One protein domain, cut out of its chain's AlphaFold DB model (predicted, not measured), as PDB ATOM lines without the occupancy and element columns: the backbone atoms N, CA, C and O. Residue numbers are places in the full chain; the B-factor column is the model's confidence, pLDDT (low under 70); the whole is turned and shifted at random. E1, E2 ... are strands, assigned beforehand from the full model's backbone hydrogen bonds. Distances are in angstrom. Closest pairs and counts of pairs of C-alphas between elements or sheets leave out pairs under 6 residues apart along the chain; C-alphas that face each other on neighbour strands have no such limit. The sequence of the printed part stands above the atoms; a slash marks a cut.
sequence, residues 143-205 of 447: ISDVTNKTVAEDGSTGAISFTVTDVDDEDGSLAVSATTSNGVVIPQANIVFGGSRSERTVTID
ATOM      1  N   ILE A 143     197.815 309.277 233.231       96.38
ATOM      2  CA  ILE A 143     197.469 307.853 233.245       96.38
ATOM      3  C   ILE A 143     197.280 307.382 234.688       96.38
ATOM      4  O   ILE A 143     198.086 307.698 235.563       96.38
ATOM      5  N   SER A 144     196.228 306.605 234.949       96.56
ATOM      6  CA  SER A 144     196.014 305.996 236.266       96.56
ATOM      7  C   SER A 144     197.064 304.931 236.584       96.56
ATOM      8  O   SER A 144     197.554 304.248 235.683       96.56
ATOM      9  N   ASP A 145     197.295 304.675 237.871       93.00
ATOM     10  CA  ASP A 145     198.187 303.607 238.323       93.00
ATOM     11  C   ASP A 145     197.837 302.231 237.728       93.00
ATOM     12  O   ASP A 145     196.717 301.729 237.844       93.00
ATOM     13  N   VAL A 146     198.849 301.567 237.162       92.12
ATOM     14  CA  VAL A 146     198.759 300.184 236.680       92.12
ATOM     15  C   VAL A 146     199.532 299.278 237.630       92.12
ATOM     16  O   VAL A 146     200.760 299.297 237.681       92.12
ATOM     17  N   THR A 147     198.823 298.457 238.408       88.12
ATOM     18  CA  THR A 147     199.474 297.579 239.391       88.12
ATOM     19  C   THR A 147     200.320 296.502 238.717       88.12
ATOM     20  O   THR A 147     199.862 295.842 237.781       88.12
ATOM     21  N   ASN A 148     201.505 296.240 239.278       92.00
ATOM     22  CA  ASN A 148     202.370 295.134 238.870       92.00
ATOM     23  C   ASN A 148     201.601 293.806 238.801       92.00
ATOM     24  O   ASN A 148     200.851 293.450 239.715       92.00
ATOM     25  N   LYS A 149     201.826 293.054 237.721       89.69
ATOM     26  CA  LYS A 149     201.240 291.729 237.504       89.69
ATOM     27  C   LYS A 149     202.324 290.662 237.447       89.69
ATOM     28  O   LYS A 149     203.417 290.896 236.941       89.69
ATOM     29  N   THR A 150     201.962 289.472 237.912       89.50
ATOM     30  CA  THR A 150     202.725 288.242 237.707       89.50
ATOM     31  C   THR A 150     201.859 287.304 236.883       89.50
ATOM     32  O   THR A 150     200.706 287.062 237.235       89.50
ATOM     33  N   VAL A 151     202.414 286.777 235.800       87.00
ATOM     34  CA  VAL A 151     201.765 285.803 234.921       87.00
ATOM     35  C   VAL A 151     202.688 284.596 234.771       87.00
ATOM     36  O   VAL A 151     203.909 284.734 234.871       87.00
ATOM     37  N   ALA A 152     202.109 283.411 234.590       81.12
ATOM     38  CA  ALA A 152     202.884 282.230 234.227       81.12
ATOM     39  C   ALA A 152     203.505 282.408 232.832       81.12
ATOM     40  O   ALA A 152     202.974 283.155 232.005       81.12
ATOM     41  N   GLU A 153     204.606 281.702 232.559       74.44
ATOM     42  CA  GLU A 153     205.058 281.542 231.174       74.44
ATOM     43  C   GLU A 153     203.920 280.961 230.325       74.44
ATOM     44  O   GLU A 153     203.086 280.202 230.827       74.44
ATOM     45  N   ASP A 154     203.850 281.392 229.067       80.81
ATOM     46  CA  ASP A 154     202.815 281.001 228.100       80.81
ATOM     47  C   ASP A 154     201.373 281.356 228.517       80.81
ATOM     48  O   ASP A 154     200.404 280.908 227.900       80.81
ATOM     49  N   GLY A 155     201.216 282.155 229.576       84.94
ATOM     50  CA  GLY A 155     199.937 282.676 230.038       84.94
ATOM     51  C   GLY A 155     199.561 284.000 229.376       84.94
ATOM     52  O   GLY A 155     200.271 284.527 228.530       84.94
ATOM     53  N   SER A 156     198.442 284.570 229.810       89.88
ATOM     54  CA  SER A 156     198.022 285.931 229.467       89.88
ATOM     55  C   SER A 156     197.799 286.710 230.752       89.88
ATOM     56  O   SER A 156     197.296 286.153 231.734       89.88
ATOM     57  N   THR A 157     198.126 288.003 230.766       91.75
ATOM     58  CA  THR A 157     197.714 288.876 231.876       91.75
ATOM     59  C   THR A 157     196.199 289.075 231.936       91.75
ATOM     60  O   THR A 157     195.695 289.596 232.932       91.75
ATOM     61  N   GLY A 158     195.475 288.709 230.871       91.69
ATOM     62  CA  GLY A 158     194.125 289.196 230.623       91.69
ATOM     63  C   GLY A 158     194.115 290.705 230.364       91.69
ATOM     64  O   GLY A 158     195.166 291.338 230.214       91.69
ATOM     65  N   ALA A 159     192.920 291.290 230.300       94.62
ATOM     66  CA  ALA A 159     192.755 292.735 230.195       94.62
ATOM     67  C   ALA A 159     193.109 293.411 231.528       94.62
ATOM     68  O   ALA A 159     192.459 293.180 232.549       94.62
ATOM     69  N   ILE A 160     194.145 294.249 231.513       95.38
ATOM     70  CA  ILE A 160     194.499 295.137 232.619       95.38
ATOM     71  C   ILE A 160     193.904 296.506 232.307       95.38
ATOM     72  O   ILE A 160     194.322 297.141 231.341       95.38
ATOM     73  N   SER A 161     192.933 296.944 233.102       95.75
ATOM     74  CA  SER A 161     192.284 298.247 232.936       95.75
ATOM     75  C   SER A 161     193.118 299.383 233.521       95.75
ATOM     76  O   SER A 161     193.741 299.220 234.570       95.75
ATOM     77  N   PHE A 162     193.076 300.530 232.852       96.81
ATOM     78  CA  PHE A 162     193.605 301.813 233.305       96.81
ATOM     79  C   PHE A 162     192.818 302.945 232.636       96.81
ATOM     80  O   PHE A 162     192.122 302.714 231.643       96.81
ATOM     81  N   THR A 163     192.919 304.158 233.169       96.88
ATOM     82  CA  THR A 163     192.339 305.351 232.554       96.88
ATOM     83  C   THR A 163     193.414 306.285 232.031       96.88
ATOM     84  O   THR A 163     194.497 306.372 232.611       96.88
ATOM     85  N   VAL A 164     193.103 306.970 230.936       97.31
ATOM     86  CA  VAL A 164     193.876 308.098 230.408       97.31
ATOM     87  C   VAL A 164     192.963 309.307 230.306       97.31
ATOM     88  O   VAL A 164     191.807 309.151 229.918       97.31
ATOM     89  N   THR A 165     193.464 310.473 230.673       96.25
ATOM     90  CA  THR A 165     192.741 311.743 230.564       96.25
ATOM     91  C   THR A 165     193.706 312.836 230.160       96.25
ATOM     92  O   THR A 165     194.892 312.750 230.479       96.25
ATOM     93  N   ASP A 166     193.195 313.853 229.496       95.19
ATOM     94  CA  ASP A 166     193.936 315.051 229.130       95.19
ATOM     95  C   ASP A 166     192.994 316.253 229.278       95.19
ATOM     96  O   ASP A 166     191.781 316.097 229.131       95.19
ATOM     97  N   VAL A 167     193.537 317.395 229.687       92.38
ATOM     98  CA  VAL A 167     192.757 318.620 229.916       92.38
ATOM     99  C   VAL A 167     192.421 319.290 228.582       92.38
ATOM    100  O   VAL A 167     191.288 319.726 228.379       92.38
ATOM    101  N   ASP A 168     193.376 319.306 227.653       90.31
ATOM    102  CA  ASP A 168     193.264 320.000 226.371       90.31
ATOM    103  C   ASP A 168     192.624 319.137 225.284       90.31
ATOM    104  O   ASP A 168     191.913 319.630 224.401       90.31
ATOM    105  N   ASP A 169     192.920 317.840 225.315       90.25
ATOM    106  CA  ASP A 169     192.562 316.898 224.264       90.25
ATOM    107  C   ASP A 169     191.404 315.976 224.670       90.25
ATOM    108  O   ASP A 169     191.308 315.469 225.785       90.25
ATOM    109  N   GLU A 170     190.533 315.639 223.711       91.50
ATOM    110  CA  GLU A 170     189.535 314.592 223.942       91.50
ATOM    111  C   GLU A 170     190.220 313.250 224.271       91.50
ATOM    112  O   GLU A 170     190.958 312.720 223.443       91.50
ATOM    113  N   ASP A 171     189.860 312.584 225.379       92.44
ATOM    114  CA  ASP A 171     190.443 311.286 225.799       92.44
ATOM    115  C   ASP A 171     190.523 310.206 224.689       92.44
ATOM    116  O   ASP A 171     191.290 309.236 224.738       92.44
ATOM    117  N   GLY A 172     189.639 310.303 223.692       88.62
ATOM    118  CA  GLY A 172     189.591 309.410 222.540       88.62
ATOM    119  C   GLY A 172     190.782 309.544 221.587       88.62
ATOM    120  O   GLY A 172     191.152 308.532 220.981       88.62
ATOM    121  N   SER A 173     191.360 310.742 221.467       92.19
ATOM    122  CA  SER A 173     192.471 311.076 220.566       92.19
ATOM    123  C   SER A 173     193.830 310.619 221.110       92.19
ATOM    124  O   SER A 173     194.759 310.403 220.327       92.19
ATOM    125  N   LEU A 174     193.927 310.407 222.426       94.75
ATOM    126  CA  LEU A 174     195.167 310.063 223.112       94.75
ATOM    127  C   LEU A 174     195.768 308.750 222.595       94.75
ATOM    128  O   LEU A 174     195.127 307.691 222.564       94.75
ATOM    129  N   ALA A 175     197.043 308.816 222.212       93.12
ATOM    130  CA  ALA A 175     197.801 307.669 221.740       93.12
ATOM    131  C   ALA A 175     198.480 306.950 222.912       93.12
ATOM    132  O   ALA A 175     199.276 307.533 223.642       93.12
ATOM    133  N   VAL A 176     198.227 305.646 223.046       93.81
ATOM    134  CA  VAL A 176     198.876 304.811 224.063       93.81
ATOM    135  C   VAL A 176     199.872 303.867 223.403       93.81
ATOM    136  O   VAL A 176     199.585 303.226 222.392       93.81
ATOM    137  N   SER A 177     201.058 303.765 223.995       93.62
ATOM    138  CA  SER A 177     202.078 302.804 223.594       93.62
ATOM    139  C   SER A 177     202.746 302.199 224.823       93.62
ATOM    140  O   SER A 177     202.700 302.755 225.917       93.62
ATOM    141  N   ALA A 178     203.363 301.038 224.648       93.56
ATOM    142  CA  ALA A 178     204.163 300.400 225.679       93.56
ATOM    143  C   ALA A 178     205.443 299.854 225.063       93.56
ATOM    144  O   ALA A 178     205.510 299.531 223.873       93.56
ATOM    145  N   THR A 179     206.462 299.740 225.905       91.94
ATOM    146  CA  THR A 179     207.747 299.152 225.549       91.94
ATOM    147  C   THR A 179     208.056 297.998 226.485       91.94
ATOM    148  O   THR A 179     207.518 297.875 227.584       91.94
ATOM    149  N   THR A 180     208.924 297.118 226.015       91.81
ATOM    150  CA  THR A 180     209.352 295.918 226.719       91.81
ATOM    151  C   THR A 180     210.866 295.950 226.827       91.81
ATOM    152  O   THR A 180     211.568 296.204 225.846       91.81
ATOM    153  N   SER A 181     211.390 295.677 228.017       91.94
ATOM    154  CA  SER A 181     212.833 295.525 228.221       91.94
ATOM    155  C   SER A 181     213.372 294.237 227.592       91.94
ATOM    156  O   SER A 181     214.569 294.128 227.329       91.94
ATOM    157  N   ASN A 182     212.495 293.264 227.326       86.19
ATOM    158  CA  ASN A 182     212.839 291.997 226.705       86.19
ATOM    159  C   ASN A 182     211.832 291.660 225.599       86.19
ATOM    160  O   ASN A 182     210.875 290.913 225.806       86.19
ATOM    161  N   GLY A 183     212.088 292.198 224.403       86.69
ATOM    162  CA  GLY A 183     211.271 291.970 223.205       86.69
ATOM    163  C   GLY A 183     211.256 290.526 222.700       86.69
ATOM    164  O   GLY A 183     210.476 290.201 221.811       86.69
ATOM    165  N   VAL A 184     212.110 289.660 223.255       84.25
ATOM    166  CA  VAL A 184     212.076 288.220 222.994       84.25
ATOM    167  C   VAL A 184     210.963 287.605 223.845       84.25
ATOM    168  O   VAL A 184     210.057 287.000 223.294       84.25
ATOM    169  N   VAL A 185     210.962 287.836 225.163       86.00
ATOM    170  CA  VAL A 185     209.945 287.278 226.084       86.00
ATOM    171  C   VAL A 185     208.563 287.891 225.871       86.00
ATOM    172  O   VAL A 185     207.568 287.172 225.905       86.00
ATOM    173  N   ILE A 186     208.489 289.199 225.635       90.38
ATOM    174  CA  ILE A 186     207.241 289.898 225.321       90.38
ATOM    175  C   ILE A 186     207.462 290.614 223.991       90.38
ATOM    176  O   ILE A 186     207.960 291.737 223.999       90.38
ATOM    177  N   PRO A 187     207.156 289.995 222.842       90.06
ATOM    178  CA  PRO A 187     207.189 290.687 221.563       90.06
ATOM    179  C   PRO A 187     206.239 291.877 221.567       90.06
ATOM    180  O   PRO A 187     205.153 291.811 222.135       90.06
ATOM    181  N   GLN A 188     206.604 292.952 220.872       91.31
ATOM    182  CA  GLN A 188     205.759 294.147 220.824       91.31
ATOM    183  C   GLN A 188     204.381 293.881 220.199       91.31
ATOM    184  O   GLN A 188     203.398 294.476 220.616       91.31
ATOM    185  N   ALA A 189     204.296 292.932 219.262       90.81
ATOM    186  CA  ALA A 189     203.030 292.483 218.682       90.81
ATOM    187  C   ALA A 189     202.094 291.788 219.692       90.81
ATOM    188  O   ALA A 189     200.904 291.664 219.422       90.81
ATOM    189  N   ASN A 190     202.619 291.349 220.839       92.50
ATOM    190  CA  ASN A 190     201.849 290.689 221.890       92.50
ATOM    191  C   ASN A 190     201.400 291.656 222.997       92.50
ATOM    192  O   ASN A 190     200.828 291.220 223.996       92.50
ATOM    193  N   ILE A 191     201.680 292.954 222.849       95.06
ATOM    194  CA  ILE A 191     201.114 293.997 223.700       95.06
ATOM    195  C   ILE A 191     199.948 294.605 222.933       95.06
ATOM    196  O   ILE A 191     200.140 295.343 221.966       95.06
ATOM    197  N   VAL A 192     198.733 294.265 223.347       95.19
ATOM    198  CA  VAL A 192     197.511 294.665 222.653       95.19
ATOM    199  C   VAL A 192     196.746 295.648 223.523       95.19
ATOM    200  O   VAL A 192     196.345 295.319 224.638       95.19
ATOM    201  N   PHE A 193     196.532 296.854 223.000       95.81
ATOM    202  CA  PHE A 193     195.667 297.847 223.628       95.81
ATOM    203  C   PHE A 193     194.216 297.671 223.177       95.81
ATOM    204  O   PHE A 193     193.937 297.351 222.021       95.81
ATOM    205  N   GLY A 194     193.297 297.903 224.102       93.88
ATOM    206  CA  GLY A 194     191.856 297.919 223.886       93.88
ATOM    207  C   GLY A 194     191.197 299.055 224.668       93.88
ATOM    208  O   GLY A 194     191.876 299.883 225.280       93.88
ATOM    209  N   GLY A 195     189.865 299.086 224.652       92.44
ATOM    210  CA  GLY A 195     189.077 300.158 225.263       92.44
ATOM    211  C   GLY A 195     188.939 301.401 224.375       92.44
ATOM    212  O   GLY A 195     189.438 301.451 223.248       92.44
ATOM    213  N   SER A 196     188.216 302.400 224.872       91.44
ATOM    214  CA  SER A 196     187.834 303.609 224.136       91.44
ATOM    215  C   SER A 196     187.705 304.805 225.073       91.44
ATOM    216  O   SER A 196     187.245 304.629 226.198       91.44
ATOM    217  N   ARG A 197     187.985 306.016 224.569       93.38
ATOM    218  CA  ARG A 197     187.962 307.258 225.365       93.38
ATOM    219  C   ARG A 197     188.910 307.136 226.563       93.38
ATOM    220  O   ARG A 197     190.023 306.650 226.375       93.38
ATOM    221  N   SER A 198     188.488 307.523 227.759       95.56
ATOM    222  CA  SER A 198     189.319 307.434 228.953       95.56
ATOM    223  C   SER A 198     189.559 306.005 229.419       95.56
ATOM    224  O   SER A 198     190.639 305.712 229.915       95.56
ATOM    225  N   GLU A 199     188.615 305.081 229.226       96.44
ATOM    226  CA  GLU A 199     188.762 303.697 229.680       96.44
ATOM    227  C   GLU A 199     189.557 302.852 228.680       96.44
ATOM    228  O   GLU A 199     189.089 302.524 227.583       96.44
ATOM    229  N   ARG A 200     190.764 302.444 229.075       95.94
ATOM    230  CA  ARG A 200     191.674 301.653 228.246       95.94
ATOM    231  C   ARG A 200     192.040 300.345 228.927       95.94
ATOM    232  O   ARG A 200     191.982 300.187 230.146       95.94
ATOM    233  N   THR A 201     192.422 299.372 228.113       95.94
ATOM    234  CA  THR A 201     192.953 298.097 228.594       95.94
ATOM    235  C   THR A 201     194.237 297.756 227.873       95.94
ATOM    236  O   THR A 201     194.372 298.046 226.687       95.94
ATOM    237  N   VAL A 202     195.146 297.064 228.548       96.25
ATOM    238  CA  VAL A 202     196.286 296.409 227.907       96.25
ATOM    239  C   VAL A 202     196.265 294.922 228.231       96.25
ATOM    240  O   VAL A 202     196.042 294.522 229.374       96.25
ATOM    241  N   THR A 203     196.472 294.097 227.214       94.44
ATOM    242  CA  THR A 203     196.674 292.656 227.350       94.44
ATOM    243  C   THR A 203     198.074 292.322 226.881       94.44
ATOM    244  O   THR A 203     198.511 292.782 225.825       94.44
ATOM    245  N   ILE A 204     198.790 291.560 227.704       94.25
ATOM    246  CA  ILE A 204     200.163 291.155 227.450       94.25
ATOM    247  C   ILE A 204     200.217 289.635 227.483       94.25
ATOM    248  O   ILE A 204     199.958 289.017 228.521       94.25
ATOM    249  N   ASP A 205     200.622 289.065 226.356       91.12
ATOM    250  CA  ASP A 205     200.803 287.627 226.194       91.12
ATOM    251  C   ASP A 205     202.296 287.340 225.975       91.12
ATOM    252  O   ASP A 205     202.822 287.570 224.880       91.12
TER     253      ASP A 205
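Overview. This is residues 143 to 205 of the 447 residues of the protein "DDE-type integrase/transposase/recombinase" of Anaerolineae bacterium (UniProt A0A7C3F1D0). The model is a rod with little regular structure, a small, strongly twisted sheet of three strands, with residues 143 to 159 and 166 to 190 running mostly lengthwise and folding back at the rod's ends. The 63 printed residues have no named helix and E1, E2, E3 along the chain, the sheet's order being E1, E3, E2, antiparallel. The class is all strand, with under half of the residues, 18, in named elements. It is only just compact, close to loose, with a radius of gyration of the C-alphas of 12.7 A and spans of 40 by 18 by 16 A.

Arrangement. Edge strand E1, residues 160 to 165, is antiparallel to inner strand E3, residues 199 to 204, at 140 degrees; N 162 and O 200 are within hydrogen-bond range at 2.9 A. Edge strand E2, residues 191 to 196, forms an antiparallel hairpin with E3 at 164 degrees, N 194 and O 201 within hydrogen-bond range at 2.8 A. E1 and E2 are apart.

Along the chain. E1 begins at C-alpha 160 (194.499, 295.137, 232.619) and measures 16.8 A, E2 16.4 A. E3 measures 17.1 A, ending at C-alpha 204 (200.163, 291.155, 227.450).

Size, cuts and confidence. The farthest C-alphas, of Glu 153 and Asp 168, are 40.5 A apart. The link E1 to E2 is long, 25 residues. The printed part has no cut, and no printed residue is under 70 in pLDDT.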